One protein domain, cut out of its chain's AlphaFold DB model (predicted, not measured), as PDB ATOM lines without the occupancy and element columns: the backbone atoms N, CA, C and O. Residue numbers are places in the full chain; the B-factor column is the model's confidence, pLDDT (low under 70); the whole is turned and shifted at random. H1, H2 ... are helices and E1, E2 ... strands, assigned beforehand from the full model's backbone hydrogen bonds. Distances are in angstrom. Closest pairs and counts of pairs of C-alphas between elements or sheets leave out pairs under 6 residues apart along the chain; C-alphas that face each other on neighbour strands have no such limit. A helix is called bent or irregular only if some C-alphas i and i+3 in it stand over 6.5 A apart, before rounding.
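AT A GLANCE: This is residues 8 to 61 of the 76 residues of an uncharacterized protein of Bacteroides sp. 1_1_14 (UniProt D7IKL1). Two small hairpins of strands, E1 with E2 and E3 with E4, follow one another along a long, loose body, and a helix, H2, prolongs it beyond the second hairpin. The short helix H1 lies out to one side in the stretch between the hairpins, where residues 25 to 30 stick out, while residues 55 to 61, with most of H2, stick out at the end opposite the first hairpin. The printed part has 54 residues, with four named strands and two named helices in the order E1, E2, H1, E3, E4, H2; each of the two sheets has two strands, E1 - E2 and E3 - E4, both antiparallel, and the class is mixed, helices and strands. The whole is loose, with a radius of gyration of the C-alphas of 14.2 A, and elongated, spanning 43 by 23 by 18 A.

HOW THE PARTS SIT: E1, residues 8 to 12, and E2, residues 17 to 23, are a hairpin of antiparallel neighbour strands, with 170 degrees between their N-to-C directions. The C-alphas of Trp 10 and Val 18 face each other at 4.5 A. Across this pair N 9 and O 20 are 2.9 A apart and N 19 and O 9 are 2.8 A apart, both within hydrogen-bond range. E3, residues 36 to 38, and E4, residues 47 to 49, are the other hairpin, antiparallel at 155 degrees between their directions. The C-alphas of Ile 36 and Tyr 49 face each other at 4.6 A, and N 48 and O 37 are within hydrogen-bond range at 2.8 A. Both E1 and E2 are apart from both E3 and E4. H2, residues 51 to 59, follows E4 after a tight link of one residue. The closest C-alphas of E3 and H2 are those of Ile 36 and Phe 53, 7.7 A apart. H2 is apart from E1 and from E2. H1, residues 28 to 31, is apart from E1, E4 and H2. In H2 every O i to N i+4 pair is within hydrogen-bond range; H1, with four residues, is too short for such a pair, and its one O i to N i+3 pair is within range.

IN THESE COORDINATES: E1 begins at C-alpha 8, (206.418, 222.189, 154.410), and measures 11.1 A from first to last C-alpha. E2 is the longest strand, with seven residues, and measures 16.3 A. H1 measures 4.9 A, E3 7.2 A and E4 6.6 A. E3 begins at C-alpha 36, (204.080, 215.844, 175.025). H2 is the longest helix, with nine residues over 12.2 A, and ends at C-alpha 59, (208.590, 219.816, 191.210). Neither helix is bent.

THE WHOLE: The two C-alphas farthest apart are those of Glu 14, in the link between E1 and E2, and His 61, the last printed residue, at 44.6 A. Without the stretches that stand free, residues 25 to 30 and residues 55 to 61, the body has 41 residues and spans 36 by 17 by 15 A. The printed part has no cut. The link from E3 to E4, eight residues, is short; the other four are tight. The mean pLDDT of the printed part is 77.9, and confidence is low, under 70, at residue 22, residues 28 to 34 and residues 40 to 45.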
ATOM      1  N   ILE A   8     206.049 223.601 154.506       80.31
ATOM      2  CA  ILE A   8     206.418 222.189 154.410       80.31
ATOM      3  C   ILE A   8     206.962 221.910 153.011       80.31
ATOM      4  O   ILE A   8     206.242 221.998 152.015       80.31
ATOM      5  N   VAL A   9     208.222 221.484 152.952       79.75
ATOM      6  CA  VAL A   9     208.847 220.981 151.730       79.75
ATOM      7  C   VAL A   9     208.608 219.477 151.661       79.75
ATOM      8  O   VAL A   9     209.163 218.714 152.456       79.75
ATOM      9  N   TRP A  10     207.781 219.044 150.715       83.38
ATOM     10  CA  TRP A  10     207.441 217.635 150.511       83.38
ATOM     11  C   TRP A  10     208.461 216.946 149.599       83.38
ATOM     12  O   TRP A  10     208.872 217.516 148.592       83.38
ATOM     13  N   LEU A  11     208.841 215.711 149.938       83.38
ATOM     14  CA  LEU A  11     209.485 214.791 148.989       83.38
ATOM     15  C   LEU A  11     208.426 214.096 148.130       83.38
ATOM     16  O   LEU A  11     208.591 213.971 146.923       83.38
ATOM     17  N   ASP A  12     207.337 213.670 148.769       83.25
ATOM     18  CA  ASP A  12     206.183 213.038 148.135       83.25
ATOM     19  C   ASP A  12     204.933 213.410 148.942       83.25
ATOM     20  O   ASP A  12     204.790 213.034 150.110       83.25
ATOM     21  N   LYS A  13     204.043 214.195 148.332       83.62
ATOM     22  CA  LYS A  13     202.846 214.716 149.001       83.62
ATOM     23  C   LYS A  13     201.758 213.652 149.162       83.62
ATOM     24  O   LYS A  13     201.033 213.693 150.150       83.62
ATOM     25  N   GLU A  14     201.653 212.701 148.236       88.19
ATOM     26  CA  GLU A  14     200.634 211.643 148.284       88.19
ATOM     27  C   GLU A  14     200.957 210.613 149.368       88.19
ATOM     28  O   GLU A  14     200.064 210.128 150.060       88.19
ATOM     29  N   ARG A  15     202.248 210.330 149.571       81.38
ATOM     30  CA  ARG A  15     202.732 209.425 150.627       81.38
ATOM     31  C   ARG A  15     202.958 210.104 151.975       81.38
ATOM     32  O   ARG A  15     203.286 209.428 152.950       81.38
ATOM     33  N   GLY A  16     202.817 211.426 152.040       80.19
ATOM     34  CA  GLY A  16     203.039 212.209 153.254       80.19
ATOM     35  C   GLY A  16     204.512 212.307 153.672       80.19
ATOM     36  O   GLY A  16     204.804 212.485 154.854       80.19
ATOM     37  N   TRP A  17     205.456 212.172 152.738       80.62
ATOM     38  CA  TRP A  17     206.887 212.225 153.031       80.62
ATOM     39  C   TRP A  17     207.402 213.660 153.000       80.62
ATOM     40  O   TRP A  17     207.392 214.331 151.965       80.62
ATOM     41  N   VAL A  18     207.899 214.118 154.144       76.50
ATOM     42  CA  VAL A  18     208.385 215.485 154.339       76.50
ATOM     43  C   VAL A  18     209.910 215.525 154.253       76.50
ATOM     44  O   VAL A  18     210.593 214.791 154.961       76.50
ATOM     45  N   SER A  19     210.433 216.418 153.411       78.12
ATOM     46  CA  SER A  19     211.864 216.729 153.320       78.12
ATOM     47  C   SER A  19     212.294 217.628 154.479       78.12
ATOM     48  O   SER A  19     213.179 217.298 155.271       78.12
ATOM     49  N   CYS A  20     211.624 218.778 154.602       72.06
ATOM     50  CA  CYS A  20     211.953 219.820 155.564       72.06
ATOM     51  C   CYS A  20     210.691 220.551 156.029       72.06
ATOM     52  O   CYS A  20     209.720 220.676 155.285       72.06
ATOM     53  N   ILE A  21     210.730 221.059 157.260       73.75
ATOM     54  CA  ILE A  21     209.746 222.005 157.784       73.75
ATOM     55  C   ILE A  21     210.532 223.235 158.225       73.75
ATOM     56  O   ILE A  21     211.189 223.207 159.264       73.75
ATOM     57  N   ASN A  22     210.487 224.299 157.425       67.81
ATOM     58  CA  ASN A  22     211.224 225.535 157.711       67.81
ATOM     59  C   ASN A  22     210.480 226.410 158.722       67.81
ATOM     60  O   ASN A  22     211.080 227.164 159.485       67.81
ATOM     61  N   LYS A  23     209.150 226.298 158.731       73.25
ATOM     62  CA  LYS A  23     208.261 227.024 159.627       73.25
ATOM     63  C   LYS A  23     207.083 226.130 159.964       73.25
ATOM     64  O   LYS A  23     206.401 225.650 159.067       73.25
ATOM     65  N   PHE A  24     206.813 225.943 161.247       72.88
ATOM     66  CA  PHE A  24     205.626 225.235 161.707       72.88
ATOM     67  C   PHE A  24     204.736 226.176 162.508       72.88
ATOM     68  O   PHE A  24     205.211 227.069 163.211       72.88
ATOM     69  N   VAL A  25     203.431 225.971 162.388       74.12
ATOM     70  CA  VAL A  25     202.425 226.669 163.183       74.12
ATOM     71  C   VAL A  25     201.715 225.640 164.041       74.12
ATOM     72  O   VAL A  25     201.202 224.640 163.547       74.12
ATOM     73  N   LEU A  26     201.741 225.877 165.350       75.00
ATOM     74  CA  LEU A  26     201.110 225.011 166.333       75.00
ATOM     75  C   LEU A  26     199.653 225.442 166.514       75.00
ATOM     76  O   LEU A  26     199.382 226.543 166.995       75.00
ATOM     77  N   ASP A  27     198.724 224.566 166.141       73.69
ATOM     78  CA  ASP A  27     197.303 224.746 166.424       73.69
ATOM     79  C   ASP A  27     197.008 224.284 167.854       73.69
ATOM     80  O   ASP A  27     196.971 223.087 168.150       73.69
ATOM     81  N   LYS A  28     196.796 225.251 168.752       69.44
ATOM     82  CA  LYS A  28     196.520 224.980 170.166       69.44
ATOM     83  C   LYS A  28     195.289 224.097 170.364       69.44
ATOM     84  O   LYS A  28     195.306 223.296 171.287       69.44
ATOM     85  N   ASN A  29     194.268 224.192 169.513       69.44
ATOM     86  CA  ASN A  29     193.044 223.397 169.664       69.44
ATOM     87  C   ASN A  29     193.288 221.917 169.342       69.44
ATOM     88  O   ASN A  29     192.666 221.049 169.938       69.44
ATOM     89  N   LYS A  30     194.229 221.618 168.436       68.56
ATOM     90  CA  LYS A  30     194.629 220.237 168.110       68.56
ATOM     91  C   LYS A  30     195.647 219.659 169.093       68.56
ATOM     92  O   LYS A  30     195.802 218.446 169.169       68.56
ATOM     93  N   ILE A  31     196.363 220.524 169.811       69.69
ATOM     94  CA  ILE A  31     197.423 220.152 170.762       69.69
ATOM     95  C   ILE A  31     196.902 220.084 172.204       69.69
ATOM     96  O   ILE A  31     197.555 219.477 173.040       69.69
ATOM     97  N   GLN A  32     195.742 220.680 172.501       62.19
ATOM     98  CA  GLN A  32     195.198 220.863 173.855       62.19
ATOM     99  C   GLN A  32     195.172 219.598 174.728       62.19
ATOM    100  O   GLN A  32     195.265 219.712 175.945       62.19
ATOM    101  N   GLU A  33     195.096 218.411 174.130       64.19
ATOM    102  CA  GLU A  33     195.051 217.132 174.848       64.19
ATOM    103  C   GLU A  33     196.427 216.466 175.031       64.19
ATOM    104  O   GLU A  33     196.549 215.482 175.755       64.19
ATOM    105  N   GLN A  34     197.474 216.973 174.376       68.56
ATOM    106  CA  GLN A  34     198.795 216.349 174.355       68.56
ATOM    107  C   GLN A  34     199.769 217.084 175.274       68.56
ATOM    108  O   GLN A  34     200.256 218.175 174.974       68.56
ATOM    109  N   THR A  35     200.126 216.438 176.382       74.88
ATOM    110  CA  THR A  35     201.151 216.921 177.318       74.88
ATOM    111  C   THR A  35     202.559 216.889 176.706       74.88
ATOM    112  O   THR A  35     203.423 217.672 177.102       74.88
ATOM    113  N   ILE A  36     202.805 215.995 175.739       83.19
ATOM    114  CA  ILE A  36     204.080 215.844 175.025       83.19
ATOM    115  C   ILE A  36     203.782 215.459 173.574       83.19
ATOM    116  O   ILE A  36     202.993 214.549 173.333       83.19
ATOM    117  N   PHE A  37     204.427 216.101 172.600       80.81
ATOM    118  CA  PHE A  37     204.313 215.701 171.193       80.81
ATOM    119  C   PHE A  37     205.604 215.952 170.414       80.81
ATOM    120  O   PHE A  37     206.481 216.713 170.826       80.81
ATOM    121  N   ARG A  38     205.723 215.308 169.251       78.19
ATOM    122  CA  ARG A  38     206.864 215.455 168.345       78.19
ATOM    123  C   ARG A  38     206.379 215.716 166.927       78.19
ATOM    124  O   ARG A  38     205.384 215.142 166.493       78.19
ATOM    125  N   LEU A  39     207.105 216.556 166.194       75.19
ATOM    126  CA  LEU A  39     206.860 216.733 164.766       75.19
ATOM    127  C   LEU A  39     207.328 215.482 163.998       75.19
ATOM    128  O   LEU A  39     208.442 215.009 164.243       75.19
ATOM    129  N   PRO A  40     206.530 214.955 163.053       67.75
ATOM    130  CA  PRO A  40     206.862 213.758 162.282       67.75
ATOM    131  C   PRO A  40     207.876 214.080 161.172       67.75
ATOM    132  O   PRO A  40     207.594 213.967 159.985       67.75
ATOM    133  N   ASN A  41     209.070 214.532 161.552       67.75
ATOM    134  CA  ASN A  41     210.167 214.815 160.638       67.75
ATOM    135  C   ASN A  41     211.451 214.203 161.204       67.75
ATOM    136  O   ASN A  41     211.862 214.517 162.322       67.75
ATOM    137  N   VAL A  42     212.088 213.338 160.414       61.91
ATOM    138  CA  VAL A  42     213.328 212.628 160.770       61.91
ATOM    139  C   VAL A  42     214.480 213.575 161.122       61.91
ATOM    140  O   VAL A  42     215.303 213.261 161.979       61.91
ATOM    141  N   ASN A  43     214.487 214.767 160.528       61.78
ATOM    142  CA  ASN A  43     215.481 215.811 160.756       61.78
ATOM    143  C   ASN A  43     215.086 216.768 161.893       61.78
ATOM    144  O   ASN A  43     215.905 217.568 162.341       61.78
ATOM    145  N   CYS A  44     213.857 216.673 162.409       66.44
ATOM    146  CA  CYS A  44     213.402 217.451 163.552       66.44
ATOM    147  C   CYS A  44     213.586 216.641 164.846       66.44
ATOM    148  O   CYS A  44     212.890 215.656 165.118       66.44
ATOM    149  N   ARG A  45     214.561 217.048 165.667       69.69
ATOM    150  CA  ARG A  45     214.845 216.420 166.972       69.69
ATOM    151  C   ARG A  45     214.052 217.034 168.128       69.69
ATOM    152  O   ARG A  45     214.177 216.570 169.256       69.69
ATOM    153  N   TYR A  46     213.241 218.054 167.859       74.44
ATOM    154  CA  TYR A  46     212.514 218.771 168.898       74.44
ATOM    155  C   TYR A  46     211.308 217.967 169.383       74.44
ATOM    156  O   TYR A  46     210.436 217.583 168.602       74.44
ATOM    157  N   THR A  47     211.276 217.733 170.690       79.19
ATOM    158  CA  THR A  47     210.098 217.254 171.414       79.19
ATOM    159  C   THR A  47     209.503 218.450 172.137       79.19
ATOM    160  O   THR A  47     210.228 219.209 172.780       79.19
ATOM    161  N   PHE A  48     208.201 218.643 171.987       81.75
ATOM    162  CA  PHE A  48     207.469 219.743 172.587       81.75
ATOM    163  C   PHE A  48     206.772 219.245 173.841       81.75
ATOM    164  O   PHE A  48     206.205 218.150 173.855       81.75
ATOM    165  N   TYR A  49     206.809 220.068 174.881       82.31
ATOM    166  CA  TYR A  49     206.249 219.749 176.183       82.31
ATOM    167  C   TYR A  49     205.246 220.823 176.578       82.31
ATOM    168  O   TYR A  49     205.506 222.019 176.418       82.31
ATOM    169  N   GLY A  50     204.114 220.389 177.119       79.62
ATOM    170  CA  GLY A  50     203.162 221.260 177.785       79.62
ATOM    171  C   GLY A  50     203.727 221.814 179.094       79.62
ATOM    172  O   GLY A  50     204.658 221.269 179.694       79.62
ATOM    173  N   GLU A  51     203.128 222.907 179.561       82.25
ATOM    174  CA  GLU A  51     203.539 223.587 180.792       82.25
ATOM    175  C   GLU A  51     203.373 222.699 182.036       82.25
ATOM    176  O   GLU A  51     204.215 222.716 182.932       82.25
ATOM    177  N   GLU A  52     202.353 221.837 182.050       85.25
ATOM    178  CA  GLU A  52     202.122 220.862 183.119       85.25
ATOM    179  C   GLU A  52     203.300 219.890 183.294       85.25
ATOM    180  O   GLU A  52     203.780 219.692 184.411       85.25
ATOM    181  N   PHE A  53     203.830 219.339 182.196       87.56
ATOM    182  CA  PHE A  53     204.989 218.447 182.255       87.56
ATOM    183  C   PHE A  53     206.222 219.163 182.790       87.56
ATOM    184  O   PHE A  53     206.911 218.645 183.668       87.56
ATOM    185  N   LYS A  54     206.479 220.383 182.302       87.94
ATOM    186  CA  LYS A  54     207.579 221.211 182.803       87.94
ATOM    187  C   LYS A  54     207.463 221.411 184.316       87.94
ATOM    188  O   LYS A  54     208.451 221.244 185.028       87.94
ATOM    189  N   ASN A  55     206.262 221.699 184.814       90.12
ATOM    190  CA  ASN A  55     206.016 221.876 186.243       90.12
ATOM    191  C   ASN A  55     206.262 220.589 187.045       90.12
ATOM    192  O   ASN A  55     206.864 220.656 188.114       90.12
ATOM    193  N   LEU A  56     205.870 219.419 186.528       91.19
ATOM    194  CA  LEU A  56     206.158 218.127 187.163       91.19
ATOM    195  C   LEU A  56     207.662 217.836 187.234       91.19
ATOM    196  O   LEU A  56     208.161 217.454 188.291       91.19
ATOM    197  N   VAL A  57     208.393 218.066 186.140       91.31
ATOM    198  CA  VAL A  57     209.853 217.878 186.080       91.31
ATOM    199  C   VAL A  57     210.558 218.743 187.121       91.31
ATOM    200  O   VAL A  57     211.408 218.247 187.861       91.31
ATOM    201  N   LEU A  58     210.168 220.017 187.219       91.06
ATOM    202  CA  LEU A  58     210.731 220.953 188.191       91.06
ATOM    203  C   LEU A  58     210.361 220.576 189.632       91.06
ATOM    204  O   LEU A  58     211.233 220.579 190.497       91.06
ATOM    205  N   LYS A  59     209.097 220.209 189.884       96.06
ATOM    206  CA  LYS A  59     208.590 219.816 191.210       96.06
ATOM    207  C   LYS A  59     209.293 218.579 191.766       96.06
ATOM    208  O   LYS A  59     209.548 218.511 192.963       96.06
ATOM    209  N   HIS A  60     209.563 217.594 190.915       96.44
ATOM    210  CA  HIS A  60     210.171 216.325 191.316       96.44
ATOM    211  C   HIS A  60     211.693 216.292 191.124       96.44
ATOM    212  O   HIS A  60     212.300 215.246 191.338       96.44
ATOM    213  N   HIS A  61     212.309 217.415 190.734       91.38
ATOM    214  CA  HIS A  61     213.747 217.529 190.472       91.38
ATOM    215  C   HIS A  61     214.277 216.435 189.528       91.38
ATOM    216  O   HIS A  61     215.355 215.876 189.745       91.38
TER     217      HIS A  61